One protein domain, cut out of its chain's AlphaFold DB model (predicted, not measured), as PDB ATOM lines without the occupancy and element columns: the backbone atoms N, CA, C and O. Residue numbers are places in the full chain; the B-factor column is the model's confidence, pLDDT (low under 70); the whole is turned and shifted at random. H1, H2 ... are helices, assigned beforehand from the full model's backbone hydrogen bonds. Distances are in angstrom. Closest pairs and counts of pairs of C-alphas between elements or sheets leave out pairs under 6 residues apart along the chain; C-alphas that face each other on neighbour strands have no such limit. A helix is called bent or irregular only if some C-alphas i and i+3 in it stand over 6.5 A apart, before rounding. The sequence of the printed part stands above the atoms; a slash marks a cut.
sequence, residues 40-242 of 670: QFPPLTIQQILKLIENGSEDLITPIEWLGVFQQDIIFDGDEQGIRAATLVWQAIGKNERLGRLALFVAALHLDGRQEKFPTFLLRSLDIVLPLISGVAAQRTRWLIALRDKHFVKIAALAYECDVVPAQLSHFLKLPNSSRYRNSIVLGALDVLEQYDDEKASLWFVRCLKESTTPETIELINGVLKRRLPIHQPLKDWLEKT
ATOM      1  N   GLN A  40      85.007 193.850 121.568       67.12
ATOM      2  CA  GLN A  40      83.778 193.090 121.351       67.12
ATOM      3  C   GLN A  40      83.237 192.577 122.691       67.12
ATOM      4  O   GLN A  40      84.000 192.254 123.605       67.12
ATOM      5  N   PHE A  41      81.909 192.526 122.824       64.06
ATOM      6  CA  PHE A  41      81.253 191.894 123.967       64.06
ATOM      7  C   PHE A  41      80.333 190.768 123.474       64.06
ATOM      8  O   PHE A  41      79.352 191.065 122.786       64.06
ATOM      9  N   PRO A  42      80.610 189.494 123.814       72.38
ATOM     10  CA  PRO A  42      81.721 189.013 124.649       72.38
ATOM     11  C   PRO A  42      83.102 189.162 123.967       72.38
ATOM     12  O   PRO A  42      83.160 189.211 122.739       72.38
ATOM     13  N   PRO A  43      84.203 189.246 124.742       79.31
ATOM     14  CA  PRO A  43      85.555 189.349 124.189       79.31
ATOM     15  C   PRO A  43      85.923 188.114 123.359       79.31
ATOM     16  O   PRO A  43      85.447 187.009 123.637       79.31
ATOM     17  N   LEU A  44      86.798 188.300 122.363       82.38
ATOM     18  CA  LEU A  44      87.259 187.216 121.497       82.38
ATOM     19  C   LEU A  44      87.874 186.060 122.300       82.38
ATOM     20  O   LEU A  44      88.690 186.251 123.204       82.38
ATOM     21  N   THR A  45      87.515 184.836 121.922       82.50
ATOM     22  CA  THR A  45      88.147 183.622 122.449       82.50
ATOM     23  C   THR A  45      89.560 183.465 121.885       82.50
ATOM     24  O   THR A  45      89.861 183.916 120.780       82.50
ATOM     25  N   ILE A  46      90.428 182.739 122.591       79.31
ATOM     26  CA  ILE A  46      91.799 182.447 122.138       79.31
ATOM     27  C   ILE A  46      91.827 181.813 120.741       79.31
ATOM     28  O   ILE A  46      92.676 182.163 119.928       79.31
ATOM     29  N   GLN A  47      90.894 180.911 120.425       81.25
ATOM     30  CA  GLN A  47      90.824 180.281 119.101       81.25
ATOM     31  C   GLN A  47      90.505 181.298 117.995       81.25
ATOM     32  O   GLN A  47      91.042 181.202 116.894       81.25
ATOM     33  N   GLN A  48      89.653 182.286 118.284       84.94
ATOM     34  CA  GLN A  48      89.359 183.380 117.356       84.94
ATOM     35  C   GLN A  48      90.563 184.312 117.207       84.94
ATOM     36  O   GLN A  48      90.890 184.695 116.090       84.94
ATOM     37  N   ILE A  49      91.262 184.605 118.306       85.62
ATOM     38  CA  ILE A  49      92.503 185.390 118.299       85.62
ATOM     39  C   ILE A  49      93.579 184.700 117.450       85.62
ATOM     40  O   ILE A  49      94.156 185.332 116.571       85.62
ATOM     41  N   LEU A  50      93.806 183.396 117.639       83.88
ATOM     42  CA  LEU A  50      94.771 182.630 116.842       83.88
ATOM     43  C   LEU A  50      94.404 182.628 115.351       83.88
ATOM     44  O   LEU A  50      95.281 182.861 114.527       83.88
ATOM     45  N   LYS A  51      93.121 182.461 114.996       85.06
ATOM     46  CA  LYS A  51      92.661 182.562 113.597       85.06
ATOM     47  C   LYS A  51      92.870 183.954 112.996       85.06
ATOM     48  O   LYS A  51      93.203 184.060 111.821       85.06
ATOM     49  N   LEU A  52      92.666 185.020 113.773       85.69
ATOM     50  CA  LEU A  52      92.927 186.388 113.311       85.69
ATOM     51  C   LEU A  52      94.413 186.604 113.025       85.69
ATOM     52  O   LEU A  52      94.738 187.203 112.005       85.69
ATOM     53  N   ILE A  53      95.294 186.066 113.873       86.44
ATOM     54  CA  ILE A  53      96.747 186.111 113.664       86.44
ATOM     55  C   ILE A  53      97.153 185.282 112.434       86.44
ATOM     56  O   ILE A  53      97.942 185.749 111.620       86.44
ATOM     57  N   GLU A  54      96.598 184.075 112.253       84.56
ATOM     58  CA  GLU A  54      96.873 183.236 111.071       84.56
ATOM     59  C   GLU A  54      96.462 183.915 109.757       84.56
ATOM     60  O   GLU A  54      97.145 183.765 108.746       84.56
ATOM     61  N   ASN A  55      95.382 184.697 109.781       85.75
ATOM     62  CA  ASN A  55      94.881 185.429 108.619       85.75
ATOM     63  C   ASN A  55      95.574 186.790 108.393       85.75
ATOM     64  O   ASN A  55      95.203 187.497 107.457       85.75
ATOM     65  N   GLY A  56      96.549 187.174 109.227       80.62
ATOM     66  CA  GLY A  56      97.253 188.460 109.124       80.62
ATOM     67  C   GLY A  56      96.432 189.678 109.569       80.62
ATOM     68  O   GLY A  56      96.751 190.804 109.193       80.62
ATOM     69  N   SER A  57      95.361 189.455 110.337       84.44
ATOM     70  CA  SER A  57      94.423 190.477 110.817       84.44
ATOM     71  C   SER A  57      94.623 190.793 112.306       84.44
ATOM     72  O   SER A  57      93.663 191.096 113.019       84.44
ATOM     73  N   GLU A  58      95.860 190.710 112.806       81.62
ATOM     74  CA  GLU A  58      96.203 190.953 114.213       81.62
ATOM     75  C   GLU A  58      95.858 192.364 114.722       81.62
ATOM     76  O   GLU A  58      95.604 192.535 115.917       81.62
ATOM     77  N   ASP A  59      95.776 193.359 113.834       79.38
ATOM     78  CA  ASP A  59      95.406 194.741 114.176       79.38
ATOM     79  C   ASP A  59      93.954 194.883 114.656       79.38
ATOM     80  O   ASP A  59      93.606 195.897 115.259       79.38
ATOM     81  N   LEU A  60      93.106 193.875 114.415       81.75
ATOM     82  CA  LEU A  60      91.724 193.836 114.902       81.75
ATOM     83  C   LEU A  60      91.618 193.417 116.374       81.75
ATOM     84  O   LEU A  60      90.553 193.578 116.968       81.75
ATOM     85  N   ILE A  61      92.694 192.890 116.969       85.00
ATOM     86  CA  ILE A  61      92.701 192.417 118.356       85.00
ATOM     87  C   ILE A  61      92.974 193.598 119.289       85.00
ATOM     88  O   ILE A  61      94.022 194.250 119.242       85.00
ATOM     89  N   THR A  62      92.036 193.863 120.188       83.50
ATOM     90  CA  THR A  62      92.125 194.981 121.125       83.50
ATOM     91  C   THR A  62      93.120 194.710 122.262       83.50
ATOM     92  O   THR A  62      93.379 193.559 122.625       83.50
ATOM     93  N   PRO A  63      93.662 195.755 122.921       80.75
ATOM     94  CA  PRO A  63      94.551 195.575 124.073       80.75
ATOM     95  C   PRO A  63      93.934 194.777 125.234       80.75
ATOM     96  O   PRO A  63      94.660 194.109 125.964       80.75
ATOM     97  N   ILE A  64      92.609 194.843 125.415       81.50
ATOM     98  CA  ILE A  64      91.892 194.092 126.459       81.50
ATOM     99  C   ILE A  64      91.874 192.597 126.128       81.50
ATOM    100  O   ILE A  64      92.103 191.776 127.012       81.50
ATOM    101  N   GLU A  65      91.659 192.239 124.864       86.50
ATOM    102  CA  GLU A  65      91.693 190.844 124.410       86.50
ATOM    103  C   GLU A  65      93.104 190.263 124.533       86.50
ATOM    104  O   GLU A  65      93.270 189.152 125.035       86.50
ATOM    105  N   TRP A  66      94.134 191.050 124.205       86.56
ATOM    106  CA  TRP A  66      95.528 190.677 124.454       86.56
ATOM    107  C   TRP A  66      95.838 190.457 125.937       86.56
ATOM    108  O   TRP A  66      96.498 189.480 126.289       86.56
ATOM    109  N   LEU A  67      95.337 191.319 126.827       82.00
ATOM    110  CA  LEU A  67      95.450 191.095 128.271       82.00
ATOM    111  C   LEU A  67      94.736 189.810 128.707       82.00
ATOM    112  O   LEU A  67      95.266 189.090 129.547       82.00
ATOM    113  N   GLY A  68      93.586 189.494 128.103       82.12
ATOM    114  CA  GLY A  68      92.888 188.225 128.306       82.12
ATOM    115  C   GLY A  68      93.758 187.016 127.952       82.12
ATOM    116  O   GLY A  68      93.851 186.085 128.751       82.12
ATOM    117  N   VAL A  69      94.469 187.069 126.819       84.06
ATOM    118  CA  VAL A  69      95.446 186.036 126.424       84.06
ATOM    119  C   VAL A  69      96.572 185.924 127.447       84.06
ATOM    120  O   VAL A  69      96.967 184.820 127.805       84.06
ATOM    121  N   PHE A  70      97.086 187.049 127.949       85.62
ATOM    122  CA  PHE A  70      98.189 187.040 128.907       85.62
ATOM    123  C   PHE A  70      97.784 186.623 130.320       85.62
ATOM    124  O   PHE A  70      98.668 186.290 131.088       85.62
ATOM    125  N   GLN A  71      96.503 186.629 130.692       81.44
ATOM    126  CA  GLN A  71      96.064 186.344 132.067       81.44
ATOM    127  C   GLN A  71      95.466 184.942 132.261       81.44
ATOM    128  O   GLN A  71      95.068 184.594 133.378       81.44
ATOM    129  N   GLN A  72      95.398 184.129 131.207       77.31
ATOM    130  CA  GLN A  72      94.817 182.786 131.243       77.31
ATOM    131  C   GLN A  72      95.867 181.729 130.907       77.31
ATOM    132  O   GLN A  72      96.607 181.869 129.938       77.31
ATOM    133  N   ASP A  73      95.919 180.647 131.688       72.19
ATOM    134  CA  ASP A  73      96.668 179.464 131.269       72.19
ATOM    135  C   ASP A  73      95.868 178.724 130.202       72.19
ATOM    136  O   ASP A  73      94.698 178.387 130.394       72.19
ATOM    137  N   ILE A  74      96.521 178.494 129.071       75.31
ATOM    138  CA  ILE A  74      95.931 177.857 127.901       75.31
ATOM    139  C   ILE A  74      96.544 176.470 127.802       75.31
ATOM    140  O   ILE A  74      97.761 176.331 127.669       75.31
ATOM    141  N   ILE A  75      95.691 175.456 127.895       71.06
ATOM    142  CA  ILE A  75      96.077 174.057 127.749       71.06
ATOM    143  C   ILE A  75      95.809 173.672 126.297       71.06
ATOM    144  O   ILE A  75      94.698 173.856 125.802       71.06
ATOM    145  N   PHE A  76      96.840 173.179 125.619       76.12
ATOM    146  CA  PHE A  76      96.729 172.607 124.283       76.12
ATOM    147  C   PHE A  76      96.752 171.084 124.394       76.12
ATOM    148  O   PHE A  76      97.483 170.545 125.224       76.12
ATOM    149  N   ASP A  77      95.985 170.404 123.543       72.06
ATOM    150  CA  ASP A  77      95.876 168.939 123.549       72.06
ATOM    151  C   ASP A  77      97.179 168.241 123.098       72.06
ATOM    152  O   ASP A  77      97.359 167.050 123.340       72.06
ATOM    153  N   GLY A  78      98.116 168.980 122.484       73.94
ATOM    154  CA  GLY A  78      99.445 168.492 122.111       73.94
ATOM    155  C   GLY A  78     100.509 169.592 122.008       73.94
ATOM    156  O   GLY A  78     100.205 170.758 121.733       73.94
ATOM    157  N   ASP A  79     101.776 169.203 122.195       72.00
ATOM    158  CA  ASP A  79     102.925 170.123 122.233       72.00
ATOM    159  C   ASP A  79     103.142 170.870 120.906       72.00
ATOM    160  O   ASP A  79     103.415 172.070 120.917       72.00
ATOM    161  N   GLU A  80     102.953 170.217 119.753       76.88
ATOM    162  CA  GLU A  80     103.088 170.868 118.437       76.88
ATOM    163  C   GLU A  80     102.093 172.019 118.249       76.88
ATOM    164  O   GLU A  80     102.440 173.084 117.729       76.88
ATOM    165  N   GLN A  81     100.855 171.831 118.707       76.94
ATOM    166  CA  GLN A  81      99.807 172.840 118.596       76.94
ATOM    167  C   GLN A  81     100.107 174.037 119.506       76.94
ATOM    168  O   GLN A  81      99.939 175.185 119.088       76.94
ATOM    169  N   GLY A  82     100.635 173.779 120.707       78.06
ATOM    170  CA  GLY A  82     101.114 174.815 121.621       78.06
ATOM    171  C   GLY A  82     102.316 175.594 121.076       78.06
ATOM    172  O   GLY A  82     102.345 176.820 121.177       78.06
ATOM    173  N   ILE A  83     103.280 174.918 120.439       77.19
ATOM    174  CA  ILE A  83     104.446 175.559 119.807       77.19
ATOM    175  C   ILE A  83     104.015 176.423 118.617       77.19
ATOM    176  O   ILE A  83     104.460 177.569 118.491       77.19
ATOM    177  N   ARG A  84     103.118 175.920 117.761       80.56
ATOM    178  CA  ARG A  84     102.570 176.688 116.633       80.56
ATOM    179  C   ARG A  84     101.819 177.925 117.121       80.56
ATOM    180  O   ARG A  84     102.075 179.022 116.629       80.56
ATOM    181  N   ALA A  85     100.950 177.769 118.119       82.50
ATOM    182  CA  ALA A  85     100.221 178.881 118.721       82.50
ATOM    183  C   ALA A  85     101.167 179.914 119.353       82.50
ATOM    184  O   ALA A  85     101.009 181.110 119.116       82.50
ATOM    185  N   ALA A  86     102.188 179.472 120.095       83.12
ATOM    186  CA  ALA A  86     103.214 180.358 120.637       83.12
ATOM    187  C   ALA A  86     103.934 181.140 119.538       83.12
ATOM    188  O   ALA A  86     104.101 182.349 119.660       83.12
ATOM    189  N   THR A  87     104.329 180.466 118.459       80.25
ATOM    190  CA  THR A  87     105.040 181.089 117.336       80.25
ATOM    191  C   THR A  87     104.196 182.190 116.700       80.25
ATOM    192  O   THR A  87     104.686 183.300 116.516       80.25
ATOM    193  N   LEU A  88     102.914 181.920 116.438       82.94
ATOM    194  CA  LEU A  88     101.971 182.903 115.896       82.94
ATOM    195  C   LEU A  88     101.792 184.099 116.842       82.94
ATOM    196  O   LEU A  88     101.907 185.251 116.425       82.94
ATOM    197  N   VAL A  89     101.576 183.838 118.133       86.00
ATOM    198  CA  VAL A  89     101.428 184.892 119.149       86.00
ATOM    199  C   VAL A  89     102.687 185.754 119.236       86.00
ATOM    200  O   VAL A  89     102.592 186.979 119.251       86.00
ATOM    201  N   TRP A  90     103.873 185.145 119.233       83.69
ATOM    202  CA  TRP A  90     105.136 185.876 119.274       83.69
ATOM    203  C   TRP A  90     105.435 186.650 117.987       83.69
ATOM    204  O   TRP A  90     105.997 187.741 118.067       83.69
ATOM    205  N   GLN A  91     105.014 186.156 116.820       79.75
ATOM    206  CA  GLN A  91     105.072 186.911 115.564       79.75
ATOM    207  C   GLN A  91     104.187 188.161 115.622       79.75
ATOM    208  O   GLN A  91     104.651 189.251 115.290       79.75
ATOM    209  N   ALA A  92     102.946 188.033 116.103       83.38
ATOM    210  CA  ALA A  92     102.044 189.171 116.289       83.38
ATOM    211  C   ALA A  92     102.604 190.183 117.308       83.38
ATOM    212  O   ALA A  92     102.616 191.389 117.062       83.38
ATOM    213  N   ILE A  93     103.158 189.690 118.420       81.38
ATOM    214  CA  ILE A  93     103.875 190.502 119.409       81.38
ATOM    215  C   ILE A  93     105.073 191.230 118.774       81.38
ATOM    216  O   ILE A  93     105.284 192.412 119.046       81.38
ATOM    217  N   GLY A  94     105.849 190.550 117.928       77.00
ATOM    218  CA  GLY A  94     107.031 191.108 117.268       77.00
ATOM    219  C   GLY A  94     106.712 192.245 116.295       77.00
ATOM    220  O   GLY A  94     107.507 193.174 116.168       77.00
ATOM    221  N   LYS A  95     105.533 192.220 115.659       79.38
ATOM    222  CA  LYS A  95     105.061 193.283 114.756       79.38
ATOM    223  C   LYS A  95     104.575 194.537 115.494       79.38
ATOM    224  O   LYS A  95     104.610 195.626 114.927       79.38
ATOM    225  N   ASN A  96     104.152 194.416 116.757       80.12
ATOM    226  CA  ASN A  96     103.607 195.525 117.543       80.12
ATOM    227  C   ASN A  96     104.442 195.807 118.801       80.12
ATOM    228  O   ASN A  96     104.313 195.154 119.837       80.12
ATOM    229  N   GLU A  97     105.249 196.868 118.750       78.38
ATOM    230  CA  GLU A  97     106.180 197.206 119.832       78.38
ATOM    231  C   GLU A  97     105.489 197.455 121.189       78.38
ATOM    232  O   GLU A  97     106.024 197.108 122.246       78.38
ATOM    233  N   ARG A  98     104.291 198.058 121.188       81.94
ATOM    234  CA  ARG A  98     103.542 198.335 122.427       81.94
ATOM    235  C   ARG A  98     103.043 197.041 123.055       81.94
ATOM    236  O   ARG A  98     103.160 196.875 124.269       81.94
ATOM    237  N   LEU A  99     102.535 196.133 122.226       83.31
ATOM    238  CA  LEU A  99     102.090 194.817 122.653       83.31
ATOM    239  C   LEU A  99     103.257 193.990 123.198       83.31
ATOM    240  O   LEU A  99     103.138 193.414 124.273       83.31
ATOM    241  N   GLY A 100     104.411 194.000 122.526       81.69
ATOM    242  CA  GLY A 100     105.602 193.308 123.020       81.69
ATOM    243  C   GLY A 100     106.124 193.848 124.338       81.69
ATOM    244  O   GLY A 100     106.464 193.067 125.225       81.69
ATOM    245  N   ARG A 101     106.113 195.170 124.539       82.56
ATOM    246  CA  ARG A 101     106.419 195.751 125.857       82.56
ATOM    247  C   ARG A 101     105.454 195.242 126.928       82.56
ATOM    248  O   ARG A 101     105.916 194.863 128.000       82.56
ATOM    249  N   LEU A 102     104.151 195.214 126.643       85.75
ATOM    250  CA  LEU A 102     103.135 194.732 127.579       85.75
ATOM    251  C   LEU A 102     103.326 193.243 127.909       85.75
ATOM    252  O   LEU A 102     103.394 192.892 129.082       85.75
ATOM    253  N   ALA A 103     103.477 192.391 126.894       87.06
ATOM    254  CA  ALA A 103     103.653 190.949 127.054       87.06
ATOM    255  C   ALA A 103     104.880 190.617 127.917       87.06
ATOM    256  O   ALA A 103     104.777 189.885 128.899       87.06
ATOM    257  N   LEU A 104     106.034 191.217 127.599       87.69
ATOM    258  CA  LEU A 104     107.283 190.996 128.332       87.69
ATOM    259  C   LEU A 104     107.216 191.559 129.762       87.69
ATOM    260  O   LEU A 104     107.801 190.983 130.678       87.69
ATOM    261  N   PHE A 105     106.482 192.656 129.975       87.81
ATOM    262  CA  PHE A 105     106.256 193.224 131.304       87.81
ATOM    263  C   PHE A 105     105.401 192.298 132.180       87.81
ATOM    264  O   PHE A 105     105.774 192.034 133.321       87.81
ATOM    265  N   VAL A 106     104.295 191.761 131.652       88.38
ATOM    266  CA  VAL A 106     103.438 190.811 132.387       88.38
ATOM    267  C   VAL A 106     104.184 189.500 132.653       88.38
ATOM    268  O   VAL A 106     104.140 188.996 133.774       88.38
ATOM    269  N   ALA A 107     104.954 189.000 131.681       89.31
ATOM    270  CA  ALA A 107     105.818 187.834 131.870       89.31
ATOM    271  C   ALA A 107     106.827 188.043 133.014       89.31
ATOM    272  O   ALA A 107     107.013 187.159 133.848       89.31
ATOM    273  N   ALA A 108     107.444 189.225 133.099       88.69
ATOM    274  CA  ALA A 108     108.363 189.558 134.183       88.69
ATOM    275  C   ALA A 108     107.672 189.607 135.560       88.69
ATOM    276  O   ALA A 108     108.247 189.124 136.534       88.69
ATOM    277  N   LEU A 109     106.447 190.152 135.657       88.62
ATOM    278  CA  LEU A 109     105.668 190.149 136.908       88.62
ATOM    279  C   LEU A 109     105.379 188.717 137.377       88.62
ATOM    280  O   LEU A 109     105.568 188.405 138.555       88.62
ATOM    281  N   HIS A 110     104.978 187.853 136.442       89.38
ATOM    282  CA  HIS A 110     104.712 186.445 136.713       89.38
ATOM    283  C   HIS A 110     105.963 185.718 137.223       89.38
ATOM    284  O   HIS A 110     105.922 185.052 138.259       89.38
ATOM    285  N   LEU A 111     107.102 185.890 136.542       88.12
ATOM    286  CA  LEU A 111     108.366 185.258 136.932       88.12
ATOM    287  C   LEU A 111     108.901 185.765 138.280       88.12
ATOM    288  O   LEU A 111     109.482 184.977 139.022       88.12
ATOM    289  N   ASP A 112     108.667 187.030 138.649       84.31
ATOM    290  CA  ASP A 112     109.019 187.549 139.985       84.31
ATOM    291  C   ASP A 112     108.123 186.965 141.103       84.31
ATOM    292  O   ASP A 112     108.395 187.158 142.287       84.31
ATOM    293  N   GLY A 113     107.084 186.197 140.751       79.88
ATOM    294  CA  GLY A 113     106.176 185.537 141.691       79.88
ATOM    295  C   GLY A 113     105.030 186.422 142.172       79.88
ATOM    296  O   GLY A 113     104.509 186.194 143.266       79.88
ATOM    297  N   ARG A 114     104.652 187.443 141.394       79.69
ATOM    298  CA  ARG A 114     103.459 188.248 141.675       79.69
ATOM    299  C   ARG A 114     102.184 187.524 141.215       79.69
ATOM    300  O   ARG A 114     102.252 186.466 140.596       79.69
ATOM    301  N   GLN A 115     101.015 188.052 141.585       73.69
ATOM    302  CA  GLN A 115      99.730 187.374 141.345       73.69
ATOM    303  C   GLN A 115      99.322 187.318 139.867       73.69
ATOM    304  O   GLN A 115      98.402 186.581 139.512       73.69
ATOM    305  N   GLU A 116      99.986 188.082 139.003       74.94
ATOM    306  CA  GLU A 116      99.761 188.069 137.569       74.94
ATOM    307  C   GLU A 116     100.083 186.685 136.994       74.94
ATOM    308  O   GLU A 116     101.208 186.185 137.057       74.94
ATOM    309  N   LYS A 117      99.064 186.050 136.416       79.50
ATOM    310  CA  LYS A 117      99.243 184.844 135.613       79.50
ATOM    311  C   LYS A 117      99.812 185.244 134.260       79.50
ATOM    312  O   LYS A 117      99.451 186.297 133.745       79.50
ATOM    313  N   PHE A 118     100.696 184.413 133.724       86.06
ATOM    314  CA  PHE A 118     101.179 184.515 132.355       86.06
ATOM    315  C   PHE A 118     101.253 183.107 131.756       86.06
ATOM    316  O   PHE A 118     101.642 182.188 132.481       86.06
ATOM    317  N   PRO A 119     100.890 182.899 130.477       86.12
ATOM    318  CA  PRO A 119     100.701 181.552 129.963       86.12
ATOM    319  C   PRO A 119     102.017 180.778 129.926       86.12
ATOM    320  O   PRO A 119     103.002 181.203 129.311       86.12
ATOM    321  N   THR A 120     102.027 179.602 130.549       84.38
ATOM    322  CA  THR A 120     103.241 178.777 130.671       84.38
ATOM    323  C   THR A 120     103.847 178.377 129.320       84.38
ATOM    324  O   THR A 120     105.072 178.364 129.174       84.38
ATOM    325  N   PHE A 121     103.021 178.116 128.302       82.81
ATOM    326  CA  PHE A 121     103.488 177.781 126.951       82.81
ATOM    327  C   PHE A 121     104.233 178.948 126.265       82.81
ATOM    328  O   PHE A 121     105.199 178.723 125.530       82.81
ATOM    329  N   LEU A 122     103.860 180.204 126.554       86.56
ATOM    330  CA  LEU A 122     104.578 181.386 126.055       86.56
ATOM    331  C   LEU A 122     105.930 181.566 126.753       86.56
ATOM    332  O   LEU A 122     106.897 181.966 126.112       86.56
ATOM    333  N   LEU A 123     106.036 181.224 128.041       87.50
ATOM    334  CA  LEU A 123     107.315 181.261 128.767       87.50
ATOM    335  C   LEU A 123     108.288 180.185 128.282       87.50
ATOM    336  O   LEU A 123     109.489 180.436 128.185       87.50
ATOM    337  N   ARG A 124     107.782 178.985 127.976       86.19
ATOM    338  CA  ARG A 124     108.594 177.877 127.446       86.19
ATOM    339  C   ARG A 124     109.124 178.156 126.040       86.19
ATOM    340  O   ARG A 124     110.186 177.664 125.689       86.19
ATOM    341  N   SER A 125     108.417 178.963 125.254       87.00
ATOM    342  CA  SER A 125     108.783 179.283 123.867       87.00
ATOM    343  C   SER A 125     109.714 180.491 123.717       87.00
ATOM    344  O   SER A 125     110.130 180.781 122.598       87.00
ATOM    345  N   LEU A 126     110.103 181.175 124.803       87.81
ATOM    346  CA  LEU A 126     111.001 182.340 124.736       87.81
ATOM    347  C   LEU A 126     112.322 182.042 124.004       87.81
ATOM    348  O   LEU A 126     112.810 182.891 123.259       87.81
ATOM    349  N   ASP A 127     112.874 180.837 124.172       87.44
ATOM    350  CA  ASP A 127     114.118 180.413 123.513       87.44
ATOM    351  C   ASP A 127     113.965 180.287 121.991       87.44
ATOM    352  O   ASP A 127     114.894 180.588 121.247       87.44
ATOM    353  N   ILE A 128     112.775 179.898 121.524       81.31
ATOM    354  CA  ILE A 128     112.439 179.769 120.097       81.31
ATOM    355  C   ILE A 128     112.326 181.155 119.451       81.31
ATOM    356  O   ILE A 128     112.639 181.339 118.278       81.31
ATOM    357  N   VAL A 129     111.882 182.143 120.227       76.56
ATOM    358  CA  VAL A 129     111.585 183.500 119.753       76.56
ATOM    359  C   VAL A 129     112.815 184.390 119.784       76.56
ATOM    360  O   VAL A 129     112.917 185.301 118.967       76.56
ATOM    361  N   LEU A 130     113.753 184.142 120.700       84.69
ATOM    362  CA  LEU A 130     114.952 184.960 120.866       84.69
ATOM    363  C   LEU A 130     115.723 185.212 119.548       84.69
ATOM    364  O   LEU A 130     116.093 186.364 119.328       84.69
ATOM    365  N   PRO A 131     115.924 184.229 118.644       83.38
ATOM    366  CA  PRO A 131     116.584 184.461 117.355       83.38
ATOM    367  C   PRO A 131     115.799 185.361 116.385       83.38
ATOM    368  O   PRO A 131     116.378 185.885 115.439       83.38
ATOM    369  N   LEU A 132     114.489 185.527 116.591       75.19
ATOM    370  CA  LEU A 132     113.579 186.254 115.695       75.19
ATOM    371  C   LEU A 132     113.415 187.735 116.070       75.19
ATOM    372  O   LEU A 132     112.781 188.494 115.339       75.19
ATOM    373  N   ILE A 133     113.957 188.152 117.213       78.94
ATOM    374  CA  ILE A 133     113.828 189.506 117.757       78.94
ATOM    375  C   ILE A 133     115.207 190.147 117.924       78.94
ATOM    376  O   ILE A 133     116.197 189.472 118.189       78.94
ATOM    377  N   SER A 134     115.283 191.471 117.792       80.44
ATOM    378  CA  SER A 134     116.546 192.217 117.846       80.44
ATOM    379  C   SER A 134     116.477 193.427 118.789       80.44
ATOM    380  O   SER A 134     115.421 193.789 119.319       80.44
ATOM    381  N   GLY A 135     117.638 194.030 119.065       84.19
ATOM    382  CA  GLY A 135     117.757 195.233 119.894       84.19
ATOM    383  C   GLY A 135     117.272 195.047 121.338       84.19
ATOM    384  O   GLY A 135     117.526 194.029 121.980       84.19
ATOM    385  N   VAL A 136     116.553 196.045 121.862       84.19
ATOM    386  CA  VAL A 136     116.070 196.061 123.259       84.19
ATOM    387  C   VAL A 136     115.084 194.919 123.541       84.19
ATOM    388  O   VAL A 136     115.036 194.404 124.657       84.19
ATOM    389  N   ALA A 137     114.307 194.486 122.542       81.75
ATOM    390  CA  ALA A 137     113.399 193.349 122.693       81.75
ATOM    391  C   ALA A 137     114.176 192.046 122.939       81.75
ATOM    392  O   ALA A 137     113.836 191.304 123.859       81.75
ATOM    393  N   ALA A 138     115.272 191.820 122.208       87.44
ATOM    394  CA  ALA A 138     116.156 190.678 122.443       87.44
ATOM    395  C   ALA A 138     116.783 190.710 123.846       87.44
ATOM    396  O   ALA A 138     116.824 189.686 124.526       87.44
ATOM    397  N   GLN A 139     117.213 191.884 124.324       91.06
ATOM    398  CA  GLN A 139     117.750 192.037 125.683       91.06
ATOM    399  C   GLN A 139     116.704 191.707 126.761       91.06
ATOM    400  O   GLN A 139     117.010 190.984 127.710       91.06
ATOM    401  N   ARG A 140     115.453 192.168 126.602       90.06
ATOM    402  CA  ARG A 140     114.340 191.804 127.501       90.06
ATOM    403  C   ARG A 140     114.095 190.300 127.525       90.06
ATOM    404  O   ARG A 140     113.930 189.732 128.599       90.06
ATOM    405  N   THR A 141     114.101 189.654 126.364       89.75
ATOM    406  CA  THR A 141     113.894 188.206 126.267       89.75
ATOM    407  C   THR A 141     115.050 187.422 126.882       89.75
ATOM    408  O   THR A 141     114.795 186.504 127.654       89.75
ATOM    409  N   ARG A 142     116.313 187.826 126.655       93.25
ATOM    410  CA  ARG A 142     117.486 187.247 127.347       93.25
ATOM    411  C   ARG A 142     117.347 187.348 128.864       93.25
ATOM    412  O   ARG A 142     117.623 186.379 129.568       93.25
ATOM    413  N   TRP A 143     116.900 188.501 129.360       93.19
ATOM    414  CA  TRP A 143     116.657 188.711 130.785       93.19
ATOM    415  C   TRP A 143     115.555 187.786 131.327       93.19
ATOM    416  O   TRP A 143     115.759 187.144 132.353       93.19
ATOM    417  N   LEU A 144     114.425 187.661 130.621       91.81
ATOM    418  CA  LEU A 144     113.318 186.777 131.014       91.81
ATOM    419  C   LEU A 144     113.713 185.299 131.014       91.81
ATOM    420  O   LEU A 144     113.375 184.596 131.960       91.81
ATOM    421  N   ILE A 145     114.446 184.837 129.994       93.19
ATOM    422  CA  ILE A 145     114.975 183.465 129.928       93.19
ATOM    423  C   ILE A 145     115.884 183.208 131.131       93.19
ATOM    424  O   ILE A 145     115.693 182.246 131.873       93.19
ATOM    425  N   ALA A 146     116.832 184.114 131.387       93.75
ATOM    426  CA  ALA A 146     117.742 183.981 132.516       93.75
ATOM    427  C   ALA A 146     117.012 184.013 133.871       93.75
ATOM    428  O   ALA A 146     117.400 183.285 134.783       93.75
ATOM    429  N   LEU A 147     115.942 184.804 134.005       92.00
ATOM    430  CA  LEU A 147     115.126 184.849 135.217       92.00
ATOM    431  C   LEU A 147     114.299 183.569 135.406       92.00
ATOM    432  O   LEU A 147     114.288 183.015 136.506       92.00
ATOM    433  N   ARG A 148     113.655 183.078 134.340       91.81
ATOM    434  CA  ARG A 148     112.883 181.822 134.313       91.81
ATOM    435  C   ARG A 148     113.737 180.650 134.786       91.81
ATOM    436  O   ARG A 148     113.316 179.889 135.655       91.81
ATOM    437  N   ASP A 149     114.953 180.565 134.260       92.56
ATOM    438  CA  ASP A 149     115.885 179.473 134.535       92.56
ATOM    439  C   ASP A 149     116.726 179.717 135.801       92.56
ATOM    440  O   ASP A 149     117.558 178.891 136.171       92.56
ATOM    441  N   LYS A 150     116.514 180.851 136.488       92.12
ATOM    442  CA  LYS A 150     117.264 181.285 137.681       92.12
ATOM    443  C   LYS A 150     118.781 181.363 137.454       92.12
ATOM    444  O   LYS A 150     119.578 181.193 138.375       92.12
ATOM    445  N   HIS A 151     119.196 181.668 136.229       94.50
ATOM    446  CA  HIS A 151     120.587 181.904 135.855       94.50
ATOM    447  C   HIS A 151     120.984 183.364 136.104       94.50
ATOM    448  O   HIS A 151     121.194 184.144 135.175       94.50
ATOM    449  N   PHE A 152     121.123 183.741 137.375       93.31
ATOM    450  CA  PHE A 152     121.410 185.124 137.783       93.31
ATOM    451  C   PHE A 152     122.741 185.669 137.243       93.31
ATOM    452  O   PHE A 152     122.836 186.852 136.925       93.31
ATOM    453  N   VAL A 153     123.731 184.799 137.031       93.31
ATOM    454  CA  VAL A 153     125.011 185.155 136.397       93.31
ATOM    455  C   VAL A 153     124.804 185.724 134.991       93.31
ATOM    456  O   VAL A 153     125.383 186.749 134.643       93.31
ATOM    457  N   LYS A 154     123.910 185.123 134.192       95.00
ATOM    458  CA  LYS A 154     123.588 185.622 132.844       95.00
ATOM    459  C   LYS A 154     122.900 186.990 132.893       95.00
ATOM    460  O   LYS A 154     123.079 187.791 131.980       95.00
ATOM    461  N   ILE A 155     122.139 187.269 133.955       95.12
ATOM    462  CA  ILE A 155     121.515 188.580 134.182       95.12
ATOM    463  C   ILE A 155     122.585 189.629 134.502       95.12
ATOM    464  O   ILE A 155     122.564 190.711 133.920       95.12
ATOM    465  N   ALA A 156     123.536 189.312 135.384       95.38
ATOM    466  CA  ALA A 156     124.642 190.211 135.707       95.38
ATOM    467  C   ALA A 156     125.553 190.463 134.493       95.38
ATOM    468  O   ALA A 156     125.910 191.610 134.232       95.38
ATOM    469  N   ALA A 157     125.850 189.428 133.700       95.31
ATOM    470  CA  ALA A 157     126.601 189.560 132.453       95.31
ATOM    471  C   ALA A 157     125.883 190.476 131.446       95.31
ATOM    472  O   ALA A 157     126.505 191.364 130.871       95.31
ATOM    473  N   LEU A 158     124.559 190.339 131.298       96.00
ATOM    474  CA  LEU A 158     123.765 191.252 130.471       96.00
ATOM    475  C   LEU A 158     123.793 192.696 131.003       96.00
ATOM    476  O   LEU A 158     123.798 193.639 130.217       96.00
ATOM    477  N   ALA A 159     123.822 192.888 132.326       95.88
ATOM    478  CA  ALA A 159     123.958 194.218 132.923       95.88
ATOM    479  C   ALA A 159     125.311 194.853 132.565       95.88
ATOM    480  O   ALA A 159     125.355 196.018 132.169       95.88
ATOM    481  N   TYR A 160     126.386 194.065 132.628       96.50
ATOM    482  CA  TYR A 160     127.727 194.482 132.226       96.50
ATOM    483  C   TYR A 160     127.817 194.816 130.728       96.50
ATOM    484  O   TYR A 160     128.336 195.875 130.377       96.50
ATOM    485  N   GLU A 161     127.242 193.984 129.848       94.81
ATOM    486  CA  GLU A 161     127.144 194.257 128.401       94.81
ATOM    487  C   GLU A 161     126.445 195.600 128.112       94.81
ATOM    488  O   GLU A 161     126.827 196.316 127.187       94.81
ATOM    489  N   CYS A 162     125.438 195.951 128.917       93.62
ATOM    490  CA  CYS A 162     124.672 197.194 128.812       93.62
ATOM    491  C   CYS A 162     125.276 198.384 129.588       93.62
ATOM    492  O   CYS A 162     124.659 199.447 129.614       93.62
ATOM    493  N   ASP A 163     126.432 198.221 130.243       94.50
ATOM    494  CA  ASP A 163     127.081 199.219 131.115       94.50
ATOM    495  C   ASP A 163     126.178 199.790 132.239       94.50
ATOM    496  O   ASP A 163     126.259 200.954 132.658       94.50
ATOM    497  N   VAL A 164     125.306 198.939 132.779       95.12
ATOM    498  CA  VAL A 164     124.428 199.244 133.921       95.12
ATOM    499  C   VAL A 164     124.704 198.289 135.076       95.12
ATOM    500  O   VAL A 164     125.201 197.181 134.883       95.12
ATOM    501  N   VAL A 165     124.388 198.692 136.307       94.75
ATOM    502  CA  VAL A 165     124.513 197.786 137.461       94.75
ATOM    503  C   VAL A 165     123.352 196.776 137.473       94.75
ATOM    504  O   VAL A 165     122.243 197.129 137.052       94.75
ATOM    505  N   PRO A 166     123.532 195.545 137.994       94.19
ATOM    506  CA  PRO A 166     122.499 194.504 137.947       94.19
ATOM    507  C   PRO A 166     121.157 194.934 138.557       94.19
ATOM    508  O   PRO A 166     120.096 194.650 138.004       94.19
ATOM    509  N   ALA A 167     121.204 195.703 139.648       89.81
ATOM    510  CA  ALA A 167     120.030 196.247 140.330       89.81
ATOM    511  C   ALA A 167     119.184 197.211 139.473       89.81
ATOM    512  O   ALA A 167     117.999 197.388 139.751       89.81
ATOM    513  N   GLN A 168     119.778 197.848 138.461       91.69
ATOM    514  CA  GLN A 168     119.128 198.846 137.606       91.69
ATOM    515  C   GLN A 168     118.722 198.277 136.237       91.69
ATOM    516  O   GLN A 168     117.979 198.928 135.500       91.69
ATOM    517  N   LEU A 169     119.162 197.059 135.894       93.38
ATOM    518  CA  LEU A 169     118.935 196.466 134.576       93.38
ATOM    519  C   LEU A 169     117.443 196.328 134.236       93.38
ATOM    520  O   LEU A 169     117.045 196.649 133.118       93.38
ATOM    521  N   SER A 170     116.596 195.907 135.183       90.88
ATOM    522  CA  SER A 170     115.147 195.808 134.944       90.88
ATOM    523  C   SER A 170     114.547 197.158 134.554       90.88
ATOM    524  O   SER A 170     113.794 197.248 133.586       90.88
ATOM    525  N   HIS A 171     114.938 198.226 135.252       90.62
ATOM    526  CA  HIS A 171     114.477 199.578 134.961       90.62
ATOM    527  C   HIS A 171     114.971 200.064 133.593       90.62
ATOM    528  O   HIS A 171     114.174 200.564 132.799       90.62
ATOM    529  N   PHE A 172     116.252 199.840 133.279       90.94
ATOM    530  CA  PHE A 172     116.836 200.147 131.969       90.94
ATOM    531  C   PHE A 172     116.078 199.449 130.827       90.94
ATOM    532  O   PHE A 172     115.743 200.066 129.813       90.94
ATOM    533  N   LEU A 173     115.701 198.184 131.029       90.62
ATOM    534  CA  LEU A 173     114.911 197.404 130.076       90.62
ATOM    535  C   LEU A 173     113.413 197.764 130.071       90.62
ATOM    536  O   LEU A 173     112.673 197.244 129.233       90.62
ATOM    537  N   LYS A 174     112.949 198.684 130.929       89.38
ATOM    538  CA  LYS A 174     111.527 199.035 131.133       89.38
ATOM    539  C   LYS A 174     110.672 197.836 131.573       89.38
ATOM    540  O   LYS A 174     109.536 197.679 131.129       89.38
ATOM    541  N   LEU A 175     111.241 196.986 132.419       89.31
ATOM    542  CA  LEU A 175     110.621 195.821 133.050       89.31
ATOM    543  C   LEU A 175     110.347 196.108 134.540       89.31
ATOM    544  O   LEU A 175     110.950 197.023 135.110       89.31
ATOM    545  N   PRO A 176     109.439 195.361 135.195       86.31
ATOM    546  CA  PRO A 176     109.227 195.495 136.629       86.31
ATOM    547  C   PRO A 176     110.492 195.107 137.403       86.31
ATOM    548  O   PRO A 176     111.258 194.235 136.992       86.31
ATOM    549  N   ASN A 177     110.704 195.751 138.551       83.25
ATOM    550  CA  ASN A 177     111.821 195.417 139.430       83.25
ATOM    551  C   ASN A 177     111.654 194.000 139.980       83.25
ATOM    552  O   ASN A 177     110.599 193.689 140.539       83.25
ATOM    553  N   SER A 178     112.707 193.185 139.872       81.69
ATOM    554  CA  SER A 178     112.723 191.862 140.490       81.69
ATOM    555  C   SER A 178     113.016 191.998 141.976       81.69
ATOM    556  O   SER A 178     114.157 192.176 142.398       81.69
ATOM    557  N   SER A 179     111.952 191.975 142.769       82.88
ATOM    558  CA  SER A 179     112.035 192.116 144.220       82.88
ATOM    559  C   SER A 179     112.470 190.811 144.881       82.88
ATOM    560  O   SER A 179     113.286 190.819 145.800       82.88
ATOM    561  N   ARG A 180     111.986 189.680 144.357       87.69
ATOM    562  CA  ARG A 180     112.212 188.351 144.926       87.69
ATOM    563  C   ARG A 180     113.640 187.856 144.732       87.69
ATOM    564  O   ARG A 180     114.182 187.198 145.615       87.69
ATOM    565  N   TYR A 181     114.241 188.166 143.585       90.25
ATOM    566  CA  TYR A 181     115.561 187.662 143.196       90.25
ATOM    567  C   TYR A 181     116.658 188.722 143.248       90.25
ATOM    568  O   TYR A 181     117.774 188.465 142.797       90.25
ATOM    569  N   ARG A 182     116.366 189.898 143.818       91.44
ATOM    570  CA  ARG A 182     117.291 191.034 143.860       91.44
ATOM    571  C   ARG A 182     118.684 190.634 144.345       91.44
ATOM    572  O   ARG A 182     119.648 190.865 143.622       91.44
ATOM    573  N   ASN A 183     118.777 190.012 145.525       92.31
ATOM    574  CA  ASN A 183     120.077 189.682 146.112       92.31
ATOM    575  C   ASN A 183     120.875 188.738 145.199       92.31
ATOM    576  O   ASN A 183     122.025 189.000 144.875       92.31
ATOM    577  N   SER A 184     120.238 187.684 144.680       93.25
ATOM    578  CA  SER A 184     120.896 186.726 143.783       93.25
ATOM    579  C   SER A 184     121.376 187.361 142.471       93.25
ATOM    580  O   SER A 184     122.436 186.992 141.972       93.25
ATOM    581  N   ILE A 185     120.630 188.330 141.929       93.38
ATOM    582  CA  ILE A 185     121.025 189.092 140.735       93.38
ATOM    583  C   ILE A 185     122.234 189.986 141.032       93.38
ATOM    584  O   ILE A 185     123.170 190.026 140.235       93.38
ATOM    585  N   VAL A 186     122.227 190.686 142.169       95.19
ATOM    586  CA  VAL A 186     123.337 191.550 142.593       95.19
ATOM    587  C   VAL A 186     124.608 190.731 142.828       95.19
ATOM    588  O   VAL A 186     125.661 191.090 142.309       95.19
ATOM    589  N   LEU A 187     124.510 189.593 143.522       95.31
ATOM    590  CA  LEU A 187     125.649 188.707 143.786       95.31
ATOM    591  C   LEU A 187     126.265 188.105 142.518       95.31
ATOM    592  O   LEU A 187     127.460 187.816 142.516       95.31
ATOM    593  N   GLY A 188     125.499 187.985 141.428       94.88
ATOM    594  CA  GLY A 188     126.020 187.567 140.124       94.88
ATOM    595  C   GLY A 188     127.102 188.500 139.558       94.88
ATOM    596  O   GLY A 188     127.834 188.109 138.654       94.88
ATOM    597  N   ALA A 189     127.251 189.720 140.095       95.75
ATOM    598  CA  ALA A 189     128.354 190.615 139.745       95.75
ATOM    599  C   ALA A 189     129.737 190.030 140.089       95.75
ATOM    600  O   ALA A 189     130.719 190.395 139.447       95.75
ATOM    601  N   LEU A 190     129.820 189.123 141.073       96.25
ATOM    602  CA  LEU A 190     131.065 188.433 141.425       96.25
ATOM    603  C   LEU A 190     131.577 187.580 140.266       96.25
ATOM    604  O   LEU A 190     132.761 187.622 139.958       96.25
ATOM    605  N   ASP A 191     130.677 186.855 139.606       94.81
ATOM    606  CA  ASP A 191     131.025 185.966 138.498       94.81
ATOM    607  C   ASP A 191     131.449 186.764 137.253       94.81
ATOM    608  O   ASP A 191     132.324 186.338 136.505       94.81
ATOM    609  N   VAL A 192     130.890 187.967 137.057       94.00
ATOM    610  CA  VAL A 192     131.345 188.896 136.006       94.00
ATOM    611  C   VAL A 192     132.755 189.404 136.304       94.00
ATOM    612  O   VAL A 192     133.597 189.409 135.412       94.00
ATOM    613  N   LEU A 193     133.034 189.809 137.547       94.38
ATOM    614  CA  LEU A 193     134.372 190.259 137.943       94.38
ATOM    615  C   LEU A 193     135.413 189.130 137.839       94.38
ATOM    616  O   LEU A 193     136.567 189.385 137.522       94.38
ATOM    617  N   GLU A 194     135.005 187.887 138.095       94.00
ATOM    618  CA  GLU A 194     135.842 186.694 137.930       94.00
ATOM    619  C   GLU A 194     136.125 186.382 136.453       94.00
ATOM    620  O   GLU A 194     137.236 185.992 136.103       94.00
ATOM    621  N   GLN A 195     135.135 186.581 135.578       92.38
ATOM    622  CA  GLN A 195     135.271 186.346 134.141       92.38
ATOM    623  C   GLN A 195     136.117 187.417 133.433       92.38
ATOM    624  O   GLN A 195     136.849 187.093 132.496       92.38
ATOM    625  N   TYR A 196     135.998 188.682 133.844       90.25
ATOM    626  CA  TYR A 196     136.667 189.823 133.217       90.25
ATOM    627  C   TYR A 196     137.696 190.435 134.174       90.25
ATOM    628  O   TYR A 196     137.378 191.295 134.994       90.25
ATOM    629  N   ASP A 197     138.948 190.000 134.041       87.38
ATOM    630  CA  ASP A 197     140.082 190.470 134.844       87.38
ATOM    631  C   ASP A 197     140.685 191.774 134.282       87.38
ATOM    632  O   ASP A 197     141.819 191.811 133.802       87.38
ATOM    633  N   ASP A 198     139.903 192.857 134.290       91.56
ATOM    634  CA  ASP A 198     140.354 194.166 133.814       91.56
ATOM    635  C   ASP A 198     139.850 195.350 134.663       91.56
ATOM    636  O   ASP A 198     138.978 195.251 135.535       91.56
ATOM    637  N   GLU A 199     140.427 196.525 134.402       92.62
ATOM    638  CA  GLU A 199     140.100 197.755 135.122       92.62
ATOM    639  C   GLU A 199     138.664 198.240 134.847       92.62
ATOM    640  O   GLU A 199     138.035 198.847 135.718       92.62
ATOM    641  N   LYS A 200     138.097 197.927 133.673       94.38
ATOM    642  CA  LYS A 200     136.726 198.301 133.296       94.38
ATOM    643  C   LYS A 200     135.703 197.503 134.106       94.38
ATOM    644  O   LYS A 200     134.747 198.083 134.625       94.38
ATOM    645  N   ALA A 201     135.908 196.199 134.254       94.81
ATOM    646  CA  ALA A 201     135.124 195.326 135.117       94.81
ATOM    647  C   ALA A 201     135.250 195.748 136.584       94.81
ATOM    648  O   ALA A 201     134.237 195.861 137.276       94.81
ATOM    649  N   SER A 202     136.460 196.097 137.034       95.25
ATOM    650  CA  SER A 202     136.689 196.637 138.379       95.25
ATOM    651  C   SER A 202     135.906 197.933 138.630       95.25
ATOM    652  O   SER A 202     135.214 198.062 139.643       95.25
ATOM    653  N   LEU A 203     135.935 198.879 137.687       96.44
ATOM    654  CA  LEU A 203     135.195 200.139 137.780       96.44
ATOM    655  C   LEU A 203     133.673 199.918 137.790       96.44
ATOM    656  O   LEU A 203     132.954 200.539 138.582       96.44
ATOM    657  N   TRP A 204     133.174 199.020 136.939       96.94
ATOM    658  CA  TRP A 204     131.765 198.627 136.922       96.94
ATOM    659  C   TRP A 204     131.342 197.960 138.240       96.94
ATOM    660  O   TRP A 204     130.290 198.289 138.795       96.94
ATOM    661  N   PHE A 205     132.186 197.099 138.810       97.06
ATOM    662  CA  PHE A 205     131.921 196.451 140.092       97.06
ATOM    663  C   PHE A 205     131.861 197.463 141.246       97.06
ATOM    664  O   PHE A 205     130.977 197.386 142.098       97.06
ATOM    665  N   VAL A 206     132.715 198.492 141.238       96.75
ATOM    666  CA  VAL A 206     132.635 199.600 142.209       96.75
ATOM    667  C   VAL A 206     131.306 200.357 142.107       96.75
ATOM    668  O   VAL A 206     130.753 200.757 143.134       96.75
ATOM    669  N   ARG A 207     130.745 200.540 140.902       96.88
ATOM    670  CA  ARG A 207     129.383 201.093 140.750       96.88
ATOM    671  C   ARG A 207     128.341 200.164 141.372       96.88
ATOM    672  O   ARG A 207     127.444 200.654 142.052       96.88
ATOM    673  N   CYS A 208     128.488 198.848 141.212       96.50
ATOM    674  CA  CYS A 208     127.600 197.872 141.847       96.50
ATOM    675  C   CYS A 208     127.629 197.990 143.379       96.50
ATOM    676  O   CYS A 208     126.567 198.023 143.992       96.50
ATOM    677  N   LEU A 209     128.811 198.136 143.990       95.50
ATOM    678  CA  LEU A 209     128.961 198.315 145.444       95.50
ATOM    679  C   LEU A 209     128.280 199.593 145.964       95.50
ATOM    680  O   LEU A 209     127.718 199.588 147.055       95.50
ATOM    681  N   LYS A 210     128.313 200.688 145.194       94.25
ATOM    682  CA  LYS A 210     127.702 201.974 145.586       94.25
ATOM    683  C   LYS A 210     126.174 201.980 145.508       94.25
ATOM    684  O   LYS A 210     125.537 202.674 146.290       94.25
ATOM    685  N   GLU A 211     125.605 201.234 144.564       92.62
ATOM    686  CA  GLU A 211     124.153 201.139 144.328       92.62
ATOM    687  C   GLU A 211     123.491 199.986 145.110       92.62
ATOM    688  O   GLU A 211     122.270 199.799 145.070       92.62
ATOM    689  N   SER A 212     124.303 199.182 145.797       93.25
ATOM    690  CA  SER A 212     123.859 198.080 146.645       93.25
ATOM    691  C   SER A 212     123.501 198.571 148.047       93.25
ATOM    692  O   SER A 212     124.009 199.577 148.542       93.25
ATOM    693  N   THR A 213     122.606 197.845 148.708       92.56
ATOM    694  CA  THR A 213     122.329 198.037 150.138       92.56
ATOM    695  C   THR A 213     123.524 197.578 150.980       92.56
ATOM    696  O   THR A 213     124.305 196.741 150.537       92.56
ATOM    697  N   THR A 214     123.664 198.065 152.217       88.06
ATOM    698  CA  THR A 214     124.786 197.677 153.094       88.06
ATOM    699  C   THR A 214     124.966 196.153 153.231       88.06
ATOM    700  O   THR A 214     126.096 195.691 153.070       88.06
ATOM    701  N   PRO A 215     123.903 195.341 153.435       90.88
ATOM    702  CA  PRO A 215     124.046 193.883 153.485       90.88
ATOM    703  C   PRO A 215     124.558 193.277 152.170       90.88
ATOM    704  O   PRO A 215     125.466 192.450 152.195       90.88
ATOM    705  N   GLU A 216     124.029 193.726 151.025       94.00
ATOM    706  CA  GLU A 216     124.473 193.294 149.688       94.00
ATOM    707  C   GLU A 216     125.957 193.644 149.470       94.00
ATOM    708  O   GLU A 216     126.744 192.810 149.026       94.00
ATOM    709  N   THR A 217     126.368 194.856 149.851       94.38
ATOM    710  CA  THR A 217     127.757 195.323 149.757       94.38
ATOM    711  C   THR A 217     128.705 194.467 150.595       94.38
ATOM    712  O   THR A 217     129.777 194.095 150.116       94.38
ATOM    713  N   ILE A 218     128.316 194.103 151.820       90.69
ATOM    714  CA  ILE A 218     129.113 193.213 152.676       90.69
ATOM    715  C   ILE A 218     129.244 191.822 152.044       90.69
ATOM    716  O   ILE A 218     130.346 191.271 152.011       90.69
ATOM    717  N   GLU A 219     128.158 191.249 151.513       94.31
ATOM    718  CA  GLU A 219     128.209 189.948 150.832       94.31
ATOM    719  C   GLU A 219     129.102 189.978 149.584       94.31
ATOM    720  O   GLU A 219     129.901 189.060 149.386       94.31
ATOM    721  N   LEU A 220     129.043 191.050 148.789       95.56
ATOM    722  CA  LEU A 220     129.917 191.251 147.631       95.56
ATOM    723  C   LEU A 220     131.396 191.343 148.039       95.56
ATOM    724  O   LEU A 220     132.228 190.635 147.474       95.56
ATOM    725  N   ILE A 221     131.744 192.152 149.045       94.75
ATOM    726  CA  ILE A 221     133.132 192.269 149.537       94.75
ATOM    727  C   ILE A 221     133.637 190.921 150.066       94.75
ATOM    728  O   ILE A 221     134.755 190.501 149.755       94.75
ATOM    729  N   ASN A 222     132.797 190.215 150.831       91.75
ATOM    730  CA  ASN A 222     133.095 188.867 151.301       91.75
ATOM    731  C   ASN A 222     133.358 187.918 150.126       91.75
ATOM    732  O   ASN A 222     134.310 187.142 150.177       91.75
ATOM    733  N   GLY A 223     132.541 187.988 149.073       92.69
ATOM    734  CA  GLY A 223     132.701 187.202 147.854       92.69
ATOM    735  C   GLY A 223     134.042 187.448 147.167       92.69
ATOM    736  O   GLY A 223     134.770 186.489 146.919       92.69
ATOM    737  N   VAL A 224     134.401 188.716 146.943       94.75
ATOM    738  CA  VAL A 224     135.674 189.118 146.313       94.75
ATOM    739  C   VAL A 224     136.868 188.527 147.059       94.75
ATOM    740  O   VAL A 224     137.717 187.868 146.460       94.75
ATOM    741  N   LEU A 225     136.925 188.721 148.378       91.69
ATOM    742  CA  LEU A 225     138.087 188.328 149.177       91.69
ATOM    743  C   LEU A 225     138.148 186.815 149.425       91.69
ATOM    744  O   LEU A 225     139.235 186.240 149.376       91.69
ATOM    745  N   LYS A 226     137.004 186.146 149.634       89.06
ATOM    746  CA  LYS A 226     136.961 184.683 149.815       89.06
ATOM    747  C   LYS A 226     137.326 183.931 148.538       89.06
ATOM    748  O   LYS A 226     138.062 182.952 148.615       89.06
ATOM    749  N   ARG A 227     136.841 184.392 147.380       90.81
ATOM    750  CA  ARG A 227     137.172 183.809 146.069       90.81
ATOM    751  C   ARG A 227     138.556 184.231 145.558       90.81
ATOM    752  O   ARG A 227     139.024 183.662 144.583       90.81
ATOM    753  N   ARG A 228     139.224 185.182 146.229       88.25
ATOM    754  CA  ARG A 228     140.512 185.770 145.814       88.25
ATOM    755  C   ARG A 228     140.448 186.359 144.401       88.25
ATOM    756  O   ARG A 228     141.361 186.158 143.605       88.25
ATOM    757  N   LEU A 229     139.357 187.068 144.108       91.00
ATOM    758  CA  LEU A 229     139.172 187.718 142.813       91.00
ATOM    759  C   LEU A 229     140.216 188.827 142.597       91.00
ATOM    760  O   LEU A 229     140.745 189.365 143.578       91.00
ATOM    761  N   PRO A 230     140.500 189.199 141.338       86.50
ATOM    762  CA  PRO A 230     141.449 190.258 141.028       86.50
ATOM    763  C   PRO A 230     141.007 191.605 141.609       86.50
ATOM    764  O   PRO A 230     139.856 192.022 141.473       86.50
ATOM    765  N   ILE A 231     141.940 192.310 142.255       91.38
ATOM    766  CA  ILE A 231     141.695 193.629 142.850       91.38
ATOM    767  C   ILE A 231     142.555 194.663 142.125       91.38
ATOM    768  O   ILE A 231     143.686 194.948 142.522       91.38
ATOM    769  N   HIS A 232     141.989 195.230 141.062       93.19
ATOM    770  CA  HIS A 232     142.569 196.362 140.334       93.19
ATOM    771  C   HIS A 232     142.405 197.683 141.093       93.19
ATOM    772  O   HIS A 232     141.680 197.768 142.090       93.19
ATOM    773  N   GLN A 233     143.077 198.730 140.608       93.25
ATOM    774  CA  GLN A 233     143.171 200.025 141.287       93.25
ATOM    775  C   GLN A 233     141.810 200.648 141.663       93.25
ATOM    776  O   GLN A 233     141.684 201.065 142.815       93.25
ATOM    777  N   PRO A 234     140.761 200.652 140.809       95.88
ATOM    778  CA  PRO A 234     139.472 201.247 141.172       95.88
ATOM    779  C   PRO A 234     138.835 200.599 142.406       95.88
ATOM    780  O   PRO A 234     138.352 201.293 143.306       95.88
ATOM    781  N   LEU A 235     138.847 199.264 142.467       95.62
ATOM    782  CA  LEU A 235     138.329 198.521 143.613       95.62
ATOM    783  C   LEU A 235     139.233 198.687 144.834       95.62
ATOM    784  O   LEU A 235     138.728 198.878 145.940       95.62
ATOM    785  N   LYS A 236     140.558 198.679 144.646       93.31
ATOM    786  CA  LYS A 236     141.524 198.909 145.724       93.31
ATOM    787  C   LYS A 236     141.311 200.269 146.400       93.31
ATOM    788  O   LYS A 236     141.188 200.315 147.620       93.31
ATOM    789  N   ASP A 237     141.176 201.341 145.624       93.19
ATOM    790  CA  ASP A 237     140.932 202.698 146.132       93.19
ATOM    791  C   ASP A 237     139.605 202.801 146.888       93.19
ATOM    792  O   ASP A 237     139.482 203.512 147.889       93.19
ATOM    793  N   TRP A 238     138.575 202.107 146.395       95.00
ATOM    794  CA  TRP A 238     137.273 202.092 147.046       95.00
ATOM    795  C   TRP A 238     137.315 201.339 148.382       95.00
ATOM    796  O   TRP A 238     136.792 201.847 149.379       95.00
ATOM    797  N   LEU A 239     137.981 200.177 148.426       93.31
ATOM    798  CA  LEU A 239     138.214 199.409 149.654       93.31
ATOM    799  C   LEU A 239     139.035 200.223 150.665       93.31
ATOM    800  O   LEU A 239     138.695 200.237 151.846       93.31
ATOM    801  N   GLU A 240     140.054 200.958 150.210       87.75
ATOM    802  CA  GLU A 240     140.864 201.837 151.059       87.75
ATOM    803  C   GLU A 240     140.011 202.913 151.753       87.75
ATOM    804  O   GLU A 240     140.092 203.116 152.965       87.75
ATOM    805  N   LYS A 241     139.130 203.565 150.987       88.12
ATOM    806  CA  LYS A 241     138.289 204.671 151.466       88.12
ATOM    807  C   LYS A 241     137.084 204.244 152.299       88.12
ATOM    808  O   LYS A 241     136.551 205.082 153.021       88.12
ATOM    809  N   THR A 242     136.631 202.998 152.176       85.69
ATOM    810  CA  THR A 242     135.324 202.569 152.715       85.69
ATOM    811  C   THR A 242     135.432 201.403 153.690       85.69
ATOM    812  O   THR A 242     134.618 201.285 154.602       85.69
TER     813      THR A 242
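What this domain is: This is residues 40 to 242 of the 670 residues of the protein "EH_Signature domain-containing protein" of Alteromonas hispanica (UniProt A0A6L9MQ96). A rod of mostly short helices, stacked one after another along the long axis from H1 at one end to H14 at the other, with the longer ones, H3, H4, H7, H12 and H13, lying across that axis. H4, H7 and H8 lie side by side in the middle, H1 and H2 with the long H3 make one end part, and H11 to H14 make the other. The printed part has 203 residues with fourteen named helices, H1 to H14 in chain order, and no named strand; the class is all helix, with 143 residues in the helices. It is only just loose, close to compact, with a radius of gyration of the C-alphas of 20.2 A, and it spans 66 by 29 by 28 A.

How they stand to each other: H1, residues 46 to 54, and H2, residues 63 to 71, are close but not clearly touching, the C-alphas of Ile 46 and Val 69 being closest at 6.7 A. H3, residues 79 to 95, touches H1 with residues 85 to 92 alone, at a steep tilt of 62 degrees, closest at C-alphas 53 and 88, 6.5 A. H4, residues 97 to 111, touches H3 only at the corner by their link, and touches H2 at a shallow tilt of 26 degrees, closest at C-alphas 103 and 70, 7.0 A. H5, residues 120 to 124, touches residues 82 to 86 of H3, closest at C-alphas 122 and 86, 5.7 A. H6, residues 126 to 132, and H7, residues 135 to 148, form a helical hairpin, closest at C-alphas 130 and 138, 6.1 A. H7 touches H4 at a shallow tilt of 16 degrees, the same way, closest at C-alphas 148 and 111, 6.3 A. H7 and H8, residues 152 to 161, form another hairpin at 19 degrees, closest at C-alphas 143 and 155, 5.9 A. H9, residues 166 to 172, touches H8 at a steep tilt of 65 degrees, closest at C-alphas 166 and 159, 5.2 A. H10, residues 182 to 187, touches H8, only just about perpendicular at 73 degrees, closest at C-alphas 185 and 152, 5.0 A. H11, residues 189 to 195, touches H8 at 74 degrees, about perpendicular, closest at C-alphas 189 and 156, 5.5 A. H12, residues 199 to 211, forms a hairpin with H11 at 9 degrees, closest at C-alphas 201 and 193, 5.9 A. H12 and H13, residues 214 to 227, form a hairpin at 31 degrees, closest at C-alphas 209 and 217, 5.4 A. H14, residues 233 to 242, touches H12 at a shallow tilt of 28 degrees, the same way, closest at C-alphas 234 and 203, 5.6 A, and is apart from H13. Every O i to N i+4 pair is within hydrogen-bond range in H1 to H5, H7, H8 and H10 to H14; H6 has 1 of 3, with 2 of 4 O i to N i+3 pairs, and H9 has 1 of 3, with 3 of 4.

Where its parts are: H1 begins at C-alpha 46, (91.799, 182.447, 122.138). From first to last C-alpha H3 measures 24.4 A, H4 21.0 A, H7 20.3 A, H13 19.9 A and H12 18.7 A. H7 begins at C-alpha 135, (117.757, 195.233, 119.894), and H14 ends at C-alpha 242, (135.324, 202.569, 152.715). H6 is only just irregular, with C-alphas 128 and 131 6.8 A apart, and H9 is irregular, with C-alphas 167 and 170 7.3 A apart.

The domain as a whole: The two C-alphas farthest apart, those of Phe 41 and Glu 240, are 66.2 A apart. The printed part has no cut and no long link. The mean pLDDT of the printed part is 87.3, and residues 40 to 41 are under 70.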